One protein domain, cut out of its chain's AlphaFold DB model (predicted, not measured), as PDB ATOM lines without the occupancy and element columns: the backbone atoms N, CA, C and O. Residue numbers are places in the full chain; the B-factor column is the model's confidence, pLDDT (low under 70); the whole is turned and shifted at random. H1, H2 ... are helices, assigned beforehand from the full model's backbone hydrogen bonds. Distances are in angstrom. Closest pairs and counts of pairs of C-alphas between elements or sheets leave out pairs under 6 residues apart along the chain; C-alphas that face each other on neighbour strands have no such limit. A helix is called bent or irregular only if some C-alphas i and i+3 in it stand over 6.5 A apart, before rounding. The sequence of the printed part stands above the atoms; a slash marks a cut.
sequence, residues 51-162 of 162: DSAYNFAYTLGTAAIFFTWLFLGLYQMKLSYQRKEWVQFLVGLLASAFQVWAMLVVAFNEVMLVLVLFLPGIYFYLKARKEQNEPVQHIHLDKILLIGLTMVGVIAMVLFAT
ATOM      1  N   ASP A  51     178.774 145.726 275.978       83.62
ATOM      2  CA  ASP A  51     178.961 147.169 275.760       83.62
ATOM      3  C   ASP A  51     177.666 147.971 275.987       83.62
ATOM      4  O   ASP A  51     177.688 149.181 276.229       83.62
ATOM      5  N   SER A  52     176.507 147.301 275.963       85.38
ATOM      6  CA  SER A  52     175.208 147.940 276.193       85.38
ATOM      7  C   SER A  52     175.089 148.513 277.605       85.38
ATOM      8  O   SER A  52     174.393 149.510 277.797       85.38
ATOM      9  N   ALA A  53     175.765 147.914 278.591       85.31
ATOM     10  CA  ALA A  53     175.752 148.399 279.968       85.31
ATOM     11  C   ALA A  53     176.416 149.778 280.089       85.31
ATOM     12  O   ALA A  53     175.912 150.640 280.811       85.31
ATOM     13  N   TYR A  54     177.500 150.014 279.338       88.38
ATOM     14  CA  TYR A  54     178.156 151.318 279.288       88.38
ATOM     15  C   TYR A  54     177.227 152.381 278.707       88.38
ATOM     16  O   TYR A  54     176.983 153.403 279.349       88.38
ATOM     17  N   ASN A  55     176.664 152.115 277.524       88.69
ATOM     18  CA  ASN A  55     175.771 153.057 276.848       88.69
ATOM     19  C   ASN A  55     174.535 153.368 277.696       88.69
ATOM     20  O   ASN A  55     174.132 154.528 277.788       88.69
ATOM     21  N   PHE A  56     173.978 152.361 278.374       86.19
ATOM     22  CA  PHE A  56     172.863 152.542 279.295       86.19
ATOM     23  C   PHE A  56     173.230 153.463 280.467       86.19
ATOM     24  O   PHE A  56     172.552 154.463 280.702       86.19
ATOM     25  N   ALA A  57     174.329 153.178 281.174       88.44
ATOM     26  CA  ALA A  57     174.765 153.986 282.313       88.44
ATOM     27  C   ALA A  57     175.146 155.421 281.908       88.44
ATOM     28  O   ALA A  57     174.781 156.373 282.600       88.44
ATOM     29  N   TYR A  58     175.837 155.586 280.776       89.31
ATOM     30  CA  TYR A  58     176.207 156.889 280.219       89.31
ATOM     31  C   TYR A  58     174.973 157.734 279.882       89.31
ATOM     32  O   TYR A  58     174.877 158.903 280.268       89.31
ATOM     33  N   THR A  59     174.001 157.124 279.207       88.81
ATOM     34  CA  THR A  59     172.753 157.778 278.809       88.81
ATOM     35  C   THR A  59     171.941 158.194 280.040       88.81
ATOM     36  O   THR A  59     171.502 159.340 280.143       88.81
ATOM     37  N   LEU A  60     171.833 157.310 281.034       88.62
ATOM     38  CA  LEU A  60     171.112 157.577 282.279       88.62
ATOM     39  C   LEU A  60     171.788 158.661 283.133       88.62
ATOM     40  O   LEU A  60     171.113 159.525 283.693       88.62
ATOM     41  N   GLY A  61     173.122 158.658 283.196       90.38
ATOM     42  CA  GLY A  61     173.898 159.706 283.860       90.38
ATOM     43  C   GLY A  61     173.711 161.071 283.195       90.38
ATOM     44  O   GLY A  61     173.498 162.069 283.884       90.38
ATOM     45  N   THR A  62     173.705 161.107 281.861       89.31
ATOM     46  CA  THR A  62     173.438 162.333 281.091       89.31
ATOM     47  C   THR A  62     172.018 162.847 281.343       89.31
ATOM     48  O   THR A  62     171.821 164.046 281.539       89.31
ATOM     49  N   ALA A  63     171.034 161.952 281.445       91.25
ATOM     50  CA  ALA A  63     169.664 162.318 281.793       91.25
ATOM     51  C   ALA A  63     169.537 162.884 283.220       91.25
ATOM     52  O   ALA A  63     168.832 163.870 283.447       91.25
ATOM     53  N   ALA A  64     170.265 162.319 284.188       91.38
ATOM     54  CA  ALA A  64     170.261 162.789 285.575       91.38
ATOM     55  C   ALA A  64     170.794 164.230 285.727       91.38
ATOM     56  O   ALA A  64     170.359 164.969 286.618       91.38
ATOM     57  N   ILE A  65     171.695 164.660 284.837       92.69
ATOM     58  CA  ILE A  65     172.243 166.023 284.829       92.69
ATOM     59  C   ILE A  65     171.139 167.069 284.601       92.69
ATOM     60  O   ILE A  65     171.151 168.100 285.279       92.69
ATOM     61  N   PHE A  66     170.149 166.799 283.740       92.12
ATOM     62  CA  PHE A  66     169.037 167.731 283.497       92.12
ATOM     63  C   PHE A  66     168.277 168.074 284.785       92.12
ATOM     64  O   PHE A  66     167.958 169.237 285.022       92.12
ATOM     65  N   PHE A  67     168.061 167.099 285.676       92.06
ATOM     66  CA  PHE A  67     167.408 167.346 286.968       92.06
ATOM     67  C   PHE A  67     168.226 168.262 287.875       92.06
ATOM     68  O   PHE A  67     167.669 169.134 288.539       92.06
ATOM     69  N   THR A  68     169.549 168.093 287.888       92.31
ATOM     70  CA  THR A  68     170.439 168.916 288.717       92.31
ATOM     71  C   THR A  68     170.396 170.375 288.264       92.31
ATOM     72  O   THR A  68     170.228 171.273 289.090       92.31
ATOM     73  N   TRP A  69     170.468 170.620 286.952       94.62
ATOM     74  CA  TRP A  69     170.371 171.974 286.399       94.62
ATOM     75  C   TRP A  69     168.970 172.567 286.512       94.62
ATOM     76  O   TRP A  69     168.843 173.766 286.760       94.62
ATOM     77  N   LEU A  70     167.925 171.746 286.388       94.94
ATOM     78  CA  LEU A  70     166.552 172.183 286.617       94.94
ATOM     79  C   LEU A  70     166.375 172.674 288.059       94.94
ATOM     80  O   LEU A  70     165.907 173.791 288.271       94.94
ATOM     81  N   PHE A  71     166.793 171.890 289.055       93.69
ATOM     82  CA  PHE A  71     166.699 172.303 290.458       93.69
ATOM     83  C   PHE A  71     167.570 173.517 290.772       93.69
ATOM     84  O   PHE A  71     167.140 174.378 291.542       93.69
ATOM     85  N   LEU A  72     168.745 173.634 290.147       95.38
ATOM     86  CA  LEU A  72     169.581 174.824 290.273       95.38
ATOM     87  C   LEU A  72     168.862 176.075 289.745       95.38
ATOM     88  O   LEU A  72     168.816 177.085 290.447       95.38
ATOM     89  N   GLY A  73     168.257 176.000 288.556       96.31
ATOM     90  CA  GLY A  73     167.497 177.105 287.965       96.31
ATOM     91  C   GLY A  73     166.284 177.500 288.809       96.31
ATOM     92  O   GLY A  73     166.088 178.681 289.102       96.31
ATOM     93  N   LEU A  74     165.519 176.517 289.296       95.88
ATOM     94  CA  LEU A  74     164.377 176.750 290.186       95.88
ATOM     95  C   LEU A  74     164.806 177.373 291.522       95.88
ATOM     96  O   LEU A  74     164.137 178.271 292.042       95.88
ATOM     97  N   TYR A  75     165.932 176.929 292.082       94.81
ATOM     98  CA  TYR A  75     166.479 177.509 293.304       94.81
ATOM     99  C   TYR A  75     166.979 178.941 293.080       94.81
ATOM    100  O   TYR A  75     166.689 179.816 293.900       94.81
ATOM    101  N   GLN A  76     167.652 179.212 291.956       96.62
ATOM    102  CA  GLN A  76     168.043 180.565 291.557       96.62
ATOM    103  C   GLN A  76     166.816 181.476 291.464       96.62
ATOM    104  O   GLN A  76     166.814 182.544 292.069       96.62
ATOM    105  N   MET A  77     165.734 181.034 290.815       97.06
ATOM    106  CA  MET A  77     164.475 181.789 290.772       97.06
ATOM    107  C   MET A  77     163.940 182.089 292.177       97.06
ATOM    108  O   MET A  77     163.615 183.238 292.482       97.06
ATOM    109  N   LYS A  78     163.879 181.081 293.059       95.69
ATOM    110  CA  LYS A  78     163.412 181.254 294.444       95.69
ATOM    111  C   LYS A  78     164.246 182.298 295.192       95.69
ATOM    112  O   LYS A  78     163.683 183.181 295.839       95.69
ATOM    113  N   LEU A  79     165.572 182.203 295.106       96.75
ATOM    114  CA  LEU A  79     166.492 183.094 295.812       96.75
ATOM    115  C   LEU A  79     166.448 184.521 295.248       96.75
ATOM    116  O   LEU A  79     166.353 185.484 296.009       96.75
ATOM    117  N   SER A  80     166.462 184.665 293.924       96.75
ATOM    118  CA  SER A  80     166.401 185.965 293.254       96.75
ATOM    119  C   SER A  80     165.070 186.671 293.494       96.75
ATOM    120  O   SER A  80     165.057 187.887 293.676       96.75
ATOM    121  N   TYR A  81     163.960 185.932 293.593       96.62
ATOM    122  CA  TYR A  81     162.672 186.494 293.998       96.62
ATOM    123  C   TYR A  81     162.725 187.076 295.421       96.62
ATOM    124  O   TYR A  81     162.319 188.218 295.638       96.62
ATOM    125  N   GLN A  82     163.295 186.341 296.385       96.38
ATOM    126  CA  GLN A  82     163.462 186.820 297.766       96.38
ATOM    127  C   GLN A  82     164.353 188.069 297.853       96.38
ATOM    128  O   GLN A  82     164.097 188.957 298.667       96.38
ATOM    129  N   ARG A  83     165.376 188.154 296.997       96.50
ATOM    130  CA  ARG A  83     166.315 189.284 296.926       96.50
ATOM    131  C   ARG A  83     165.849 190.433 296.024       96.50
ATOM    132  O   ARG A  83     166.522 191.456 295.972       96.50
ATOM    133  N   LYS A  84     164.701 190.298 295.346       96.12
ATOM    134  CA  LYS A  84     164.177 191.249 294.340       96.12
ATOM    135  C   LYS A  84     165.123 191.474 293.142       96.12
ATOM    136  O   LYS A  84     165.112 192.534 292.520       96.12
ATOM    137  N   GLU A  85     165.919 190.467 292.791       97.00
ATOM    138  CA  GLU A  85     166.865 190.478 291.668       97.00
ATOM    139  C   GLU A  85     166.199 189.949 290.383       97.00
ATOM    140  O   GLU A  85     166.391 188.804 289.970       97.00
ATOM    141  N   TRP A  86     165.396 190.783 289.720       95.31
ATOM    142  CA  TRP A  86     164.559 190.356 288.585       95.31
ATOM    143  C   TRP A  86     165.328 189.828 287.368       95.31
ATOM    144  O   TRP A  86     164.846 188.931 286.682       95.31
ATOM    145  N   VAL A  87     166.536 190.339 287.110       97.06
ATOM    146  CA  VAL A  87     167.376 189.849 286.003       97.06
ATOM    147  C   VAL A  87     167.819 188.408 286.265       97.06
ATOM    148  O   VAL A  87     167.691 187.555 285.393       97.06
ATOM    149  N   GLN A  88     168.275 188.113 287.484       96.31
ATOM    150  CA  GLN A  88     168.691 186.763 287.873       96.31
ATOM    151  C   GLN A  88     167.506 185.793 287.908       96.31
ATOM    152  O   GLN A  88     167.640 184.636 287.514       96.31
ATOM    153  N   PHE A  89     166.325 186.284 288.290       97.38
ATOM    154  CA  PHE A  89     165.088 185.519 288.185       97.38
ATOM    155  C   PHE A  89     164.786 185.118 286.733       97.38
ATOM    156  O   PHE A  89     164.487 183.953 286.476       97.38
ATOM    157  N   LEU A  90     164.895 186.054 285.782       97.44
ATOM    158  CA  LEU A  90     164.664 185.778 284.359       97.44
ATOM    159  C   LEU A  90     165.663 184.745 283.816       97.44
ATOM    160  O   LEU A  90     165.269 183.843 283.080       97.44
ATOM    161  N   VAL A  91     166.936 184.845 284.206       97.06
ATOM    162  CA  VAL A  91     167.966 183.860 283.834       97.06
ATOM    163  C   VAL A  91     167.599 182.474 284.366       97.06
ATOM    164  O   VAL A  91     167.598 181.512 283.597       97.06
ATOM    165  N   GLY A  92     167.215 182.371 285.642       96.88
ATOM    166  CA  GLY A  92     166.763 181.113 286.237       96.88
ATOM    167  C   GLY A  92     165.512 180.543 285.556       96.88
ATOM    168  O   GLY A  92     165.430 179.332 285.344       96.88
ATOM    169  N   LEU A  93     164.570 181.401 285.150       97.31
ATOM    170  CA  LEU A  93     163.366 181.006 284.413       97.31
ATOM    171  C   LEU A  93     163.709 180.437 283.036       97.31
ATOM    172  O   LEU A  93     163.243 179.351 282.700       97.31
ATOM    173  N   LEU A  94     164.532 181.141 282.256       97.62
ATOM    174  CA  LEU A  94     164.955 180.688 280.929       97.62
ATOM    175  C   LEU A  94     165.752 179.385 281.012       97.62
ATOM    176  O   LEU A  94     165.493 178.465 280.239       97.62
ATOM    177  N   ALA A  95     166.665 179.279 281.981       96.31
ATOM    178  CA  ALA A  95     167.418 178.057 282.225       96.31
ATOM    179  C   ALA A  95     166.481 176.892 282.571       96.31
ATOM    180  O   ALA A  95     166.545 175.848 281.928       96.31
ATOM    181  N   SER A  96     165.562 177.078 283.523       96.44
ATOM    182  CA  SER A  96     164.618 176.030 283.937       96.44
ATOM    183  C   SER A  96     163.686 175.618 282.796       96.44
ATOM    184  O   SER A  96     163.487 174.427 282.568       96.44
ATOM    185  N   ALA A  97     163.156 176.581 282.037       96.19
ATOM    186  CA  ALA A  97     162.298 176.316 280.886       96.19
ATOM    187  C   ALA A  97     163.039 175.535 279.792       96.19
ATOM    188  O   ALA A  97     162.491 174.580 279.240       96.19
ATOM    189  N   PHE A  98     164.299 175.889 279.522       95.56
ATOM    190  CA  PHE A  98     165.144 175.149 278.591       95.56
ATOM    191  C   PHE A  98     165.399 173.713 279.065       95.56
ATOM    192  O   PHE A  98     165.282 172.790 278.264       95.56
ATOM    193  N   GLN A  99     165.684 173.507 280.357       95.12
ATOM    194  CA  GLN A  99     165.866 172.162 280.916       95.12
ATOM    195  C   GLN A  99     164.592 171.323 280.769       95.12
ATOM    196  O   GLN A  99     164.665 170.200 280.285       95.12
ATOM    197  N   VAL A 100     163.418 171.876 281.098       92.94
ATOM    198  CA  VAL A 100     162.129 171.179 280.920       92.94
ATOM    199  C   VAL A 100     161.889 170.830 279.452       92.94
ATOM    200  O   VAL A 100     161.514 169.701 279.143       92.94
ATOM    201  N   TRP A 101     162.137 171.765 278.534       93.50
ATOM    202  CA  TRP A 101     161.997 171.504 277.104       93.50
ATOM    203  C   TRP A 101     162.945 170.393 276.629       93.50
ATOM    204  O   TRP A 101     162.502 169.454 275.969       93.50
ATOM    205  N   ALA A 102     164.222 170.442 277.016       91.88
ATOM    206  CA  ALA A 102     165.201 169.422 276.654       91.88
ATOM    207  C   ALA A 102     164.838 168.045 277.237       91.88
ATOM    208  O   ALA A 102     164.946 167.034 276.547       91.88
ATOM    209  N   MET A 103     164.327 167.999 278.469       90.56
ATOM    210  CA  MET A 103     163.833 166.765 279.085       90.56
ATOM    211  C   MET A 103     162.643 166.173 278.328       90.56
ATOM    212  O   MET A 103     162.571 164.961 278.187       90.56
ATOM    213  N   LEU A 104     161.724 167.000 277.824       86.75
ATOM    214  CA  LEU A 104     160.536 166.522 277.111       86.75
ATOM    215  C   LEU A 104     160.813 166.119 275.660       86.75
ATOM    216  O   LEU A 104     160.130 165.244 275.138       86.75
ATOM    217  N   VAL A 105     161.773 166.769 274.999       88.19
ATOM    218  CA  VAL A 105     162.014 166.587 273.558       88.19
ATOM    219  C   VAL A 105     163.222 165.697 273.274       88.19
ATOM    220  O   VAL A 105     163.190 164.922 272.324       88.19
ATOM    221  N   VAL A 106     164.287 165.810 274.071       84.94
ATOM    222  CA  VAL A 106     165.575 165.146 273.806       84.94
ATOM    223  C   VAL A 106     165.757 163.899 274.661       84.94
ATOM    224  O   VAL A 106     166.197 162.881 274.146       84.94
ATOM    225  N   ALA A 107     165.431 163.981 275.952       83.44
ATOM    226  CA  ALA A 107     165.754 162.941 276.931       83.44
ATOM    227  C   ALA A 107     164.510 162.320 277.584       83.44
ATOM    228  O   ALA A 107     164.569 161.902 278.738       83.44
ATOM    229  N   PHE A 108     163.364 162.317 276.894       84.44
ATOM    230  CA  PHE A 108     162.077 161.947 277.498       84.44
ATOM    231  C   PHE A 108     162.117 160.558 278.133       84.44
ATOM    232  O   PHE A 108     161.733 160.377 279.288       84.44
ATOM    233  N   ASN A 109     162.652 159.591 277.395       83.62
ATOM    234  CA  ASN A 109     162.680 158.198 277.805       83.62
ATOM    235  C   ASN A 109     163.610 157.975 279.003       83.62
ATOM    236  O   ASN A 109     163.291 157.292 279.977       83.62
ATOM    237  N   GLU A 110     164.763 158.614 278.952       87.69
ATOM    238  CA  GLU A 110     165.831 158.510 279.925       87.69
ATOM    239  C   GLU A 110     165.448 159.227 281.221       87.69
ATOM    240  O   GLU A 110     165.682 158.714 282.315       87.69
ATOM    241  N   VAL A 111     164.789 160.383 281.105       86.25
ATOM    242  CA  VAL A 111     164.204 161.135 282.219       86.25
ATOM    243  C   VAL A 111     163.223 160.256 282.977       86.25
ATOM    244  O   VAL A 111     163.302 160.185 284.201       86.25
ATOM    245  N   MET A 112     162.351 159.532 282.276       82.44
ATOM    246  CA  MET A 112     161.415 158.617 282.922       82.44
ATOM    247  C   MET A 112     162.124 157.503 283.712       82.44
ATOM    248  O   MET A 112     161.710 157.188 284.830       82.44
ATOM    249  N   LEU A 113     163.217 156.944 283.185       83.69
ATOM    250  CA  LEU A 113     164.028 155.955 283.907       83.69
ATOM    251  C   LEU A 113     164.713 156.559 285.145       83.69
ATOM    252  O   LEU A 113     164.738 155.933 286.207       83.69
ATOM    253  N   VAL A 114     165.217 157.793 285.054       87.31
ATOM    254  CA  VAL A 114     165.790 158.506 286.209       87.31
ATOM    255  C   VAL A 114     164.734 158.759 287.291       87.31
ATOM    256  O   VAL A 114     165.026 158.587 288.476       87.31
ATOM    257  N   LEU A 115     163.494 159.098 286.919       84.06
ATOM    258  CA  LEU A 115     162.393 159.267 287.878       84.06
ATOM    259  C   LEU A 115     162.133 157.979 288.680       84.06
ATOM    260  O   LEU A 115     161.905 158.045 289.890       84.06
ATOM    261  N   VAL A 116     162.227 156.807 288.042       81.62
ATOM    262  CA  VAL A 116     162.144 155.509 288.738       81.62
ATOM    263  C   VAL A 116     163.311 155.342 289.716       81.62
ATOM    264  O   VAL A 116     163.104 154.914 290.852       81.62
ATOM    265  N   LEU A 117     164.528 155.736 289.325       83.19
ATOM    266  CA  LEU A 117     165.698 155.691 290.210       83.19
ATOM    267  C   LEU A 117     165.609 156.640 291.412       83.19
ATOM    268  O   LEU A 117     166.281 156.406 292.418       83.19
ATOM    269  N   PHE A 118     164.774 157.678 291.368       84.50
ATOM    270  CA  PHE A 118     164.535 158.535 292.531       84.50
ATOM    271  C   PHE A 118     163.700 157.848 293.622       84.50
ATOM    272  O   PHE A 118     163.835 158.207 294.793       84.50
ATOM    273  N   LEU A 119     162.902 156.826 293.294       82.12
ATOM    274  CA  LEU A 119     162.070 156.097 294.262       82.12
ATOM    275  C   LEU A 119     162.851 155.513 295.455       82.12
ATOM    276  O   LEU A 119     162.458 155.788 296.595       82.12
ATOM    277  N   PRO A 120     163.953 154.752 295.270       85.12
ATOM    278  CA  PRO A 120     164.750 154.282 296.401       85.12
ATOM    279  C   PRO A 120     165.350 155.440 297.210       85.12
ATOM    280  O   PRO A 120     165.390 155.363 298.437       85.12
ATOM    281  N   GLY A 121     165.755 156.536 296.558       85.44
ATOM    282  CA  GLY A 121     166.254 157.734 297.240       85.44
ATOM    283  C   GLY A 121     165.204 158.357 298.163       85.44
ATOM    284  O   GLY A 121     165.484 158.635 299.331       85.44
ATOM    285  N   ILE A 122     163.967 158.483 297.681       83.25
ATOM    286  CA  ILE A 122     162.843 158.990 298.475       83.25
ATOM    287  C   ILE A 122     162.517 158.045 299.637       83.25
ATOM    288  O   ILE A 122     162.253 158.506 300.746       83.25
ATOM    289  N   TYR A 123     162.578 156.727 299.432       85.75
ATOM    290  CA  TYR A 123     162.420 155.767 300.527       85.75
ATOM    291  C   TYR A 123     163.451 155.998 301.644       85.75
ATOM    292  O   TYR A 123     163.081 156.065 302.821       85.75
ATOM    293  N   PHE A 124     164.732 156.165 301.293       87.88
ATOM    294  CA  PHE A 124     165.780 156.467 302.273       87.88
ATOM    295  C   PHE A 124     165.552 157.809 302.972       87.88
ATOM    296  O   PHE A 124     165.719 157.877 304.189       87.88
ATOM    297  N   TYR A 125     165.097 158.830 302.245       86.06
ATOM    298  CA  TYR A 125     164.734 160.131 302.809       86.06
ATOM    299  C   TYR A 125     163.585 160.034 303.828       86.06
ATOM    300  O   TYR A 125     163.686 160.539 304.948       86.06
ATOM    301  N   LEU A 126     162.506 159.320 303.493       84.25
ATOM    302  CA  LEU A 126     161.377 159.115 304.409       84.25
ATOM    303  C   LEU A 126     161.797 158.335 305.659       84.25
ATOM    304  O   LEU A 126     161.372 158.656 306.773       84.25
ATOM    305  N   LYS A 127     162.658 157.326 305.489       87.31
ATOM    306  CA  LYS A 127     163.242 156.583 306.608       87.31
ATOM    307  C   LYS A 127     164.110 157.486 307.490       87.31
ATOM    308  O   LYS A 127     163.982 157.417 308.711       87.31
ATOM    309  N   ALA A 128     164.931 158.353 306.895       88.25
ATOM    310  CA  ALA A 128     165.763 159.320 307.610       88.25
ATOM    311  C   ALA A 128     164.927 160.255 308.494       88.25
ATOM    312  O   ALA A 128     165.173 160.353 309.698       88.25
ATOM    313  N   ARG A 129     163.871 160.855 307.926       86.25
ATOM    314  CA  ARG A 129     162.951 161.743 308.658       86.25
ATOM    315  C   ARG A 129     162.244 161.025 309.804       86.25
ATOM    316  O   ARG A 129     162.178 161.552 310.915       86.25
ATOM    317  N   LYS A 130     161.802 159.781 309.578       85.00
ATOM    318  CA  LYS A 130     161.203 158.946 310.630       85.00
ATOM    319  C   LYS A 130     162.180 158.673 311.781       85.00
ATOM    320  O   LYS A 130     161.776 158.723 312.936       85.00
ATOM    321  N   GLU A 131     163.451 158.397 311.492       87.25
ATOM    322  CA  GLU A 131     164.475 158.152 312.521       87.25
ATOM    323  C   GLU A 131     164.855 159.412 313.318       87.25
ATOM    324  O   GLU A 131     165.355 159.307 314.444       87.25
ATOM    325  N   GLN A 132     164.639 160.597 312.748       84.06
ATOM    326  CA  GLN A 132     164.953 161.892 313.359       84.06
ATOM    327  C   GLN A 132     163.762 162.527 314.091       84.06
ATOM    328  O   GLN A 132     163.934 163.554 314.736       84.06
ATOM    329  N   ASN A 133     162.579 161.896 314.060       81.94
ATOM    330  CA  ASN A 133     161.319 162.444 314.587       81.94
ATOM    331  C   ASN A 133     160.951 163.819 314.006       81.94
ATOM    332  O   ASN A 133     160.169 164.559 314.603       81.94
ATOM    333  N   GLU A 134     161.487 164.161 312.836       77.06
ATOM    334  CA  GLU A 134     161.135 165.398 312.161       77.06
ATOM    335  C   GLU A 134     159.913 165.170 311.271       77.06
ATOM    336  O   GLU A 134     159.894 164.226 310.467       77.06
ATOM    337  N   PRO A 135     158.873 166.015 311.386       68.56
ATOM    338  CA  PRO A 135     157.749 165.938 310.478       68.56
ATOM    339  C   PRO A 135     158.239 166.279 309.072       68.56
ATOM    340  O   PRO A 135     158.951 167.258 308.858       68.56
ATOM    341  N   VAL A 136     157.821 165.481 308.092       66.19
ATOM    342  CA  VAL A 136     158.031 165.810 306.683       66.19
ATOM    343  C   VAL A 136     157.245 167.101 306.401       66.19
ATOM    344  O   VAL A 136     156.012 167.113 306.428       66.19
ATOM    345  N   GLN A 137     157.942 168.226 306.226       59.69
ATOM    346  CA  GLN A 137     157.294 169.487 305.864       59.69
ATOM    347  C   GLN A 137     156.634 169.314 304.493       59.69
ATOM    348  O   GLN A 137     157.263 168.828 303.567       59.69
ATOM    349  N   HIS A 138     155.357 169.694 304.372       62.38
ATOM    350  CA  HIS A 138     154.542 169.510 303.162       62.38
ATOM    351  C   HIS A 138     154.213 168.052 302.767       62.38
ATOM    352  O   HIS A 138     154.107 167.748 301.581       62.38
ATOM    353  N   ILE A 139     153.903 167.179 303.740       62.94
ATOM    354  CA  ILE A 139     153.405 165.791 303.539       62.94
ATOM    355  C   ILE A 139     152.433 165.610 302.360       62.94
ATOM    356  O   ILE A 139     152.490 164.588 301.678       62.94
ATOM    357  N   HIS A 140     151.518 166.557 302.127       61.91
ATOM    358  CA  HIS A 140     150.549 166.463 301.033       61.91
ATOM    359  C   HIS A 140     151.187 166.659 299.652       61.91
ATOM    360  O   HIS A 140     150.889 165.884 298.749       61.91
ATOM    361  N   LEU A 141     152.083 167.639 299.493       63.38
ATOM    362  CA  LEU A 141     152.809 167.863 298.239       63.38
ATOM    363  C   LEU A 141     153.812 166.738 297.991       63.38
ATOM    364  O   LEU A 141     153.853 166.214 296.886       63.38
ATOM    365  N   ASP A 142     154.525 166.293 299.024       63.72
ATOM    366  CA  ASP A 142     155.491 165.199 298.908       63.72
ATOM    367  C   ASP A 142     154.807 163.879 298.544       63.72
ATOM    368  O   ASP A 142     155.294 163.153 297.683       63.72
ATOM    369  N   LYS A 143     153.631 163.580 299.118       66.50
ATOM    370  CA  LYS A 143     152.828 162.417 298.705       66.50
ATOM    371  C   LYS A 143     152.327 162.540 297.269       66.50
ATOM    372  O   LYS A 143     152.373 161.549 296.553       66.50
ATOM    373  N   ILE A 144     151.849 163.712 296.847       68.00
ATOM    374  CA  ILE A 144     151.366 163.926 295.472       68.00
ATOM    375  C   ILE A 144     152.521 163.810 294.472       68.00
ATOM    376  O   ILE A 144     152.358 163.164 293.443       68.00
ATOM    377  N   LEU A 145     153.691 164.366 294.788       67.19
ATOM    378  CA  LEU A 145     154.897 164.248 293.971       67.19
ATOM    379  C   LEU A 145     155.377 162.802 293.900       67.19
ATOM    380  O   LEU A 145     155.701 162.335 292.819       67.19
ATOM    381  N   LEU A 146     155.363 162.071 295.014       67.19
ATOM    382  CA  LEU A 146     155.774 160.668 295.074       67.19
ATOM    383  C   LEU A 146     154.796 159.765 294.311       67.19
ATOM    384  O   LEU A 146     155.244 158.897 293.572       67.19
ATOM    385  N   ILE A 147     153.485 160.006 294.427       69.44
ATOM    386  CA  ILE A 147     152.445 159.311 293.648       69.44
ATOM    387  C   ILE A 147     152.546 159.669 292.159       69.44
ATOM    388  O   ILE A 147     152.440 158.794 291.309       69.44
ATOM    389  N   GLY A 148     152.776 160.937 291.821       72.81
ATOM    390  CA  GLY A 148     152.983 161.367 290.437       72.81
ATOM    391  C   GLY A 148     154.234 160.734 289.832       72.81
ATOM    392  O   GLY A 148     154.188 160.205 288.727       72.81
ATOM    393  N   LEU A 149     155.329 160.710 290.588       71.44
ATOM    394  CA  LEU A 149     156.602 160.114 290.203       71.44
ATOM    395  C   LEU A 149     156.493 158.598 290.003       71.44
ATOM    396  O   LEU A 149     156.990 158.081 289.003       71.44
ATOM    397  N   THR A 150     155.822 157.883 290.912       68.62
ATOM    398  CA  THR A 150     155.580 156.442 290.758       68.62
ATOM    399  C   THR A 150     154.656 156.154 289.584       68.62
ATOM    400  O   THR A 150     154.938 155.233 288.829       68.62
ATOM    401  N   MET A 151     153.601 156.944 289.373       73.19
ATOM    402  CA  MET A 151     152.703 156.784 288.222       73.19
ATOM    403  C   MET A 151     153.432 157.011 286.895       73.19
ATOM    404  O   MET A 151     153.312 156.190 285.989       73.19
ATOM    405  N   VAL A 152     154.240 158.070 286.790       74.12
ATOM    406  CA  VAL A 152     155.073 158.333 285.605       74.12
ATOM    407  C   VAL A 152     156.099 157.215 285.408       74.12
ATOM    408  O   VAL A 152     156.277 156.752 284.286       74.12
ATOM    409  N   GLY A 153     156.713 156.723 286.485       66.81
ATOM    410  CA  GLY A 153     157.647 155.597 286.439       66.81
ATOM    411  C   GLY A 153     157.005 154.267 286.022       66.81
ATOM    412  O   GLY A 153     157.617 153.489 285.297       66.81
ATOM    413  N   VAL A 154     155.758 154.005 286.423       69.06
ATOM    414  CA  VAL A 154     154.996 152.820 285.991       69.06
ATOM    415  C   VAL A 154     154.607 152.934 284.518       69.06
ATOM    416  O   VAL A 154     154.777 151.972 283.773       69.06
ATOM    417  N   ILE A 155     154.156 154.110 284.074       75.25
ATOM    418  CA  ILE A 155     153.865 154.379 282.656       75.25
ATOM    419  C   ILE A 155     155.132 154.208 281.808       75.25
ATOM    420  O   ILE A 155     155.070 153.596 280.745       75.25
ATOM    421  N   ALA A 156     156.282 154.671 282.307       66.31
ATOM    422  CA  ALA A 156     157.581 154.449 281.685       66.31
ATOM    423  C   ALA A 156     157.879 152.963 281.517       66.31
ATOM    424  O   ALA A 156     158.145 152.509 280.412       66.31
ATOM    425  N   MET A 157     157.798 152.196 282.606       65.44
ATOM    426  CA  MET A 157     158.079 150.763 282.564       65.44
ATOM    427  C   MET A 157     157.178 150.035 281.569       65.44
ATOM    428  O   MET A 157     157.668 149.169 280.859       65.44
ATOM    429  N   VAL A 158     155.895 150.395 281.475       71.06
ATOM    430  CA  VAL A 158     154.975 149.795 280.495       71.06
ATOM    431  C   VAL A 158     155.349 150.186 279.061       71.06
ATOM    432  O   VAL A 158     155.377 149.321 278.192       71.06
ATOM    433  N   LEU A 159     155.684 151.454 278.811       67.94
ATOM    434  CA  LEU A 159     156.113 151.930 277.489       67.94
ATOM    435  C   LEU A 159     157.455 151.340 277.030       67.94
ATOM    436  O   LEU A 159     157.628 151.154 275.835       67.94
ATOM    437  N   PHE A 160     158.387 151.051 277.946       62.25
ATOM    438  CA  PHE A 160     159.701 150.473 277.616       62.25
ATOM    439  C   PHE A 160     159.744 148.944 277.648       62.25
ATOM    440  O   PHE A 160     160.677 148.360 277.102       62.25
ATOM    441  N   ALA A 161     158.790 148.289 278.315       58.50
ATOM    442  CA  ALA A 161     158.683 146.830 278.332       58.50
ATOM    443  C   ALA A 161     157.895 146.261 277.137       58.50
ATOM    444  O   ALA A 161     157.852 145.039 276.988       58.50
ATOM    445  N   THR A 162     157.272 147.121 276.324       46.91
ATOM    446  CA  THR A 162     156.522 146.762 275.106       46.91
ATOM    447  C   THR A 162     157.326 147.140 273.870       46.91
ATOM    448  O   THR A 162     157.329 146.338 272.911       46.91
TER     449      THR A 162
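What this domain is: This is residues 51 to 162 of the 162 residues of the protein "Amino acid permease" of Staphylococcus aureus (UniProt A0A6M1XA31). Two helical hairpins meet at a corner: H1, the longest helix, has H2 folded back closely along it, and from the end of H2 the chain turns into H3, whose first part packs across H1. H4 folds back along H3, but this second hairpin is loosely closed, with residues 109 to 119 of H3 packing on residues 146 to 156 of H4. H4 keeps away from the first hairpin. The printed part has 112 residues with four named helices, in the order H1, H2, H3, H4, no named strand, and the class all helix. It is loose, with a radius of gyration of the C-alphas of 16.5 A and spans of 48 by 38 by 23 A.

How they stand to each other: Begin with H1, residues 52 to 83, and H2, residues 86 to 105: they touch, closest at the C-alphas of Gly 73 and Gly 92, 4.4 A apart. They form a helical hairpin, running opposite ways at a shallow tilt of 25 degrees. Next look at H3, residues 108 to 132, which has a kink of 28 degrees near residue 119; it is neither bent nor irregular, but only just, with C-alphas 117 and 120 being 6.4 A apart. H1 touches H3 with residues 59 to 64 alone, closest at the C-alphas of Ala 63 and Val 111, 5.6 A apart. H1 and H3 run the same way at a steep tilt of 65 degrees. H2 and H3 are close but not clearly touching, with the C-alphas of Met 103 and Val 111 at 6.5 A. Last comes H4, residues 139 to 161, which touches H3 with residues 146 to 156 alone, closest at the C-alphas of Gly 153 and Val 116, 5.1 A apart. H3 and H4 are a helical hairpin, opposite ways at a steep tilt of 37 degrees, only just beyond shallow. H4 is apart from H1 and from H2. Every O i to N i+4 pair is within hydrogen-bond range in H2 and H4; in H1 it is 26 of 28 and in H3 18 of 21.

Where its parts are: Find C-alpha 52 at (175.208, 147.940, 276.193); from there H1 runs 47.1 A to C-alpha 83. H2 covers 28.2 A from Trp 86 to Val 105. Find C-alpha 108 at (162.077, 161.947, 277.498), where H3 begins its 36.0 A to Gln 132. H4 runs 32.0 A from Ile 139 to C-alpha 161 at (158.683, 146.830, 278.332).

The domain as a whole: The two C-alphas farthest apart are those of Asp 51 and Lys 84, at 50.1 A. The printed part has no cut. The links from H1 to H2 and from H2 to H3 are tight, and that from H3 to H4 is short. Look for low confidence in residues 135 to 147, among the 22 printed residues with pLDDT under 70; the mean of the printed part is 84.3.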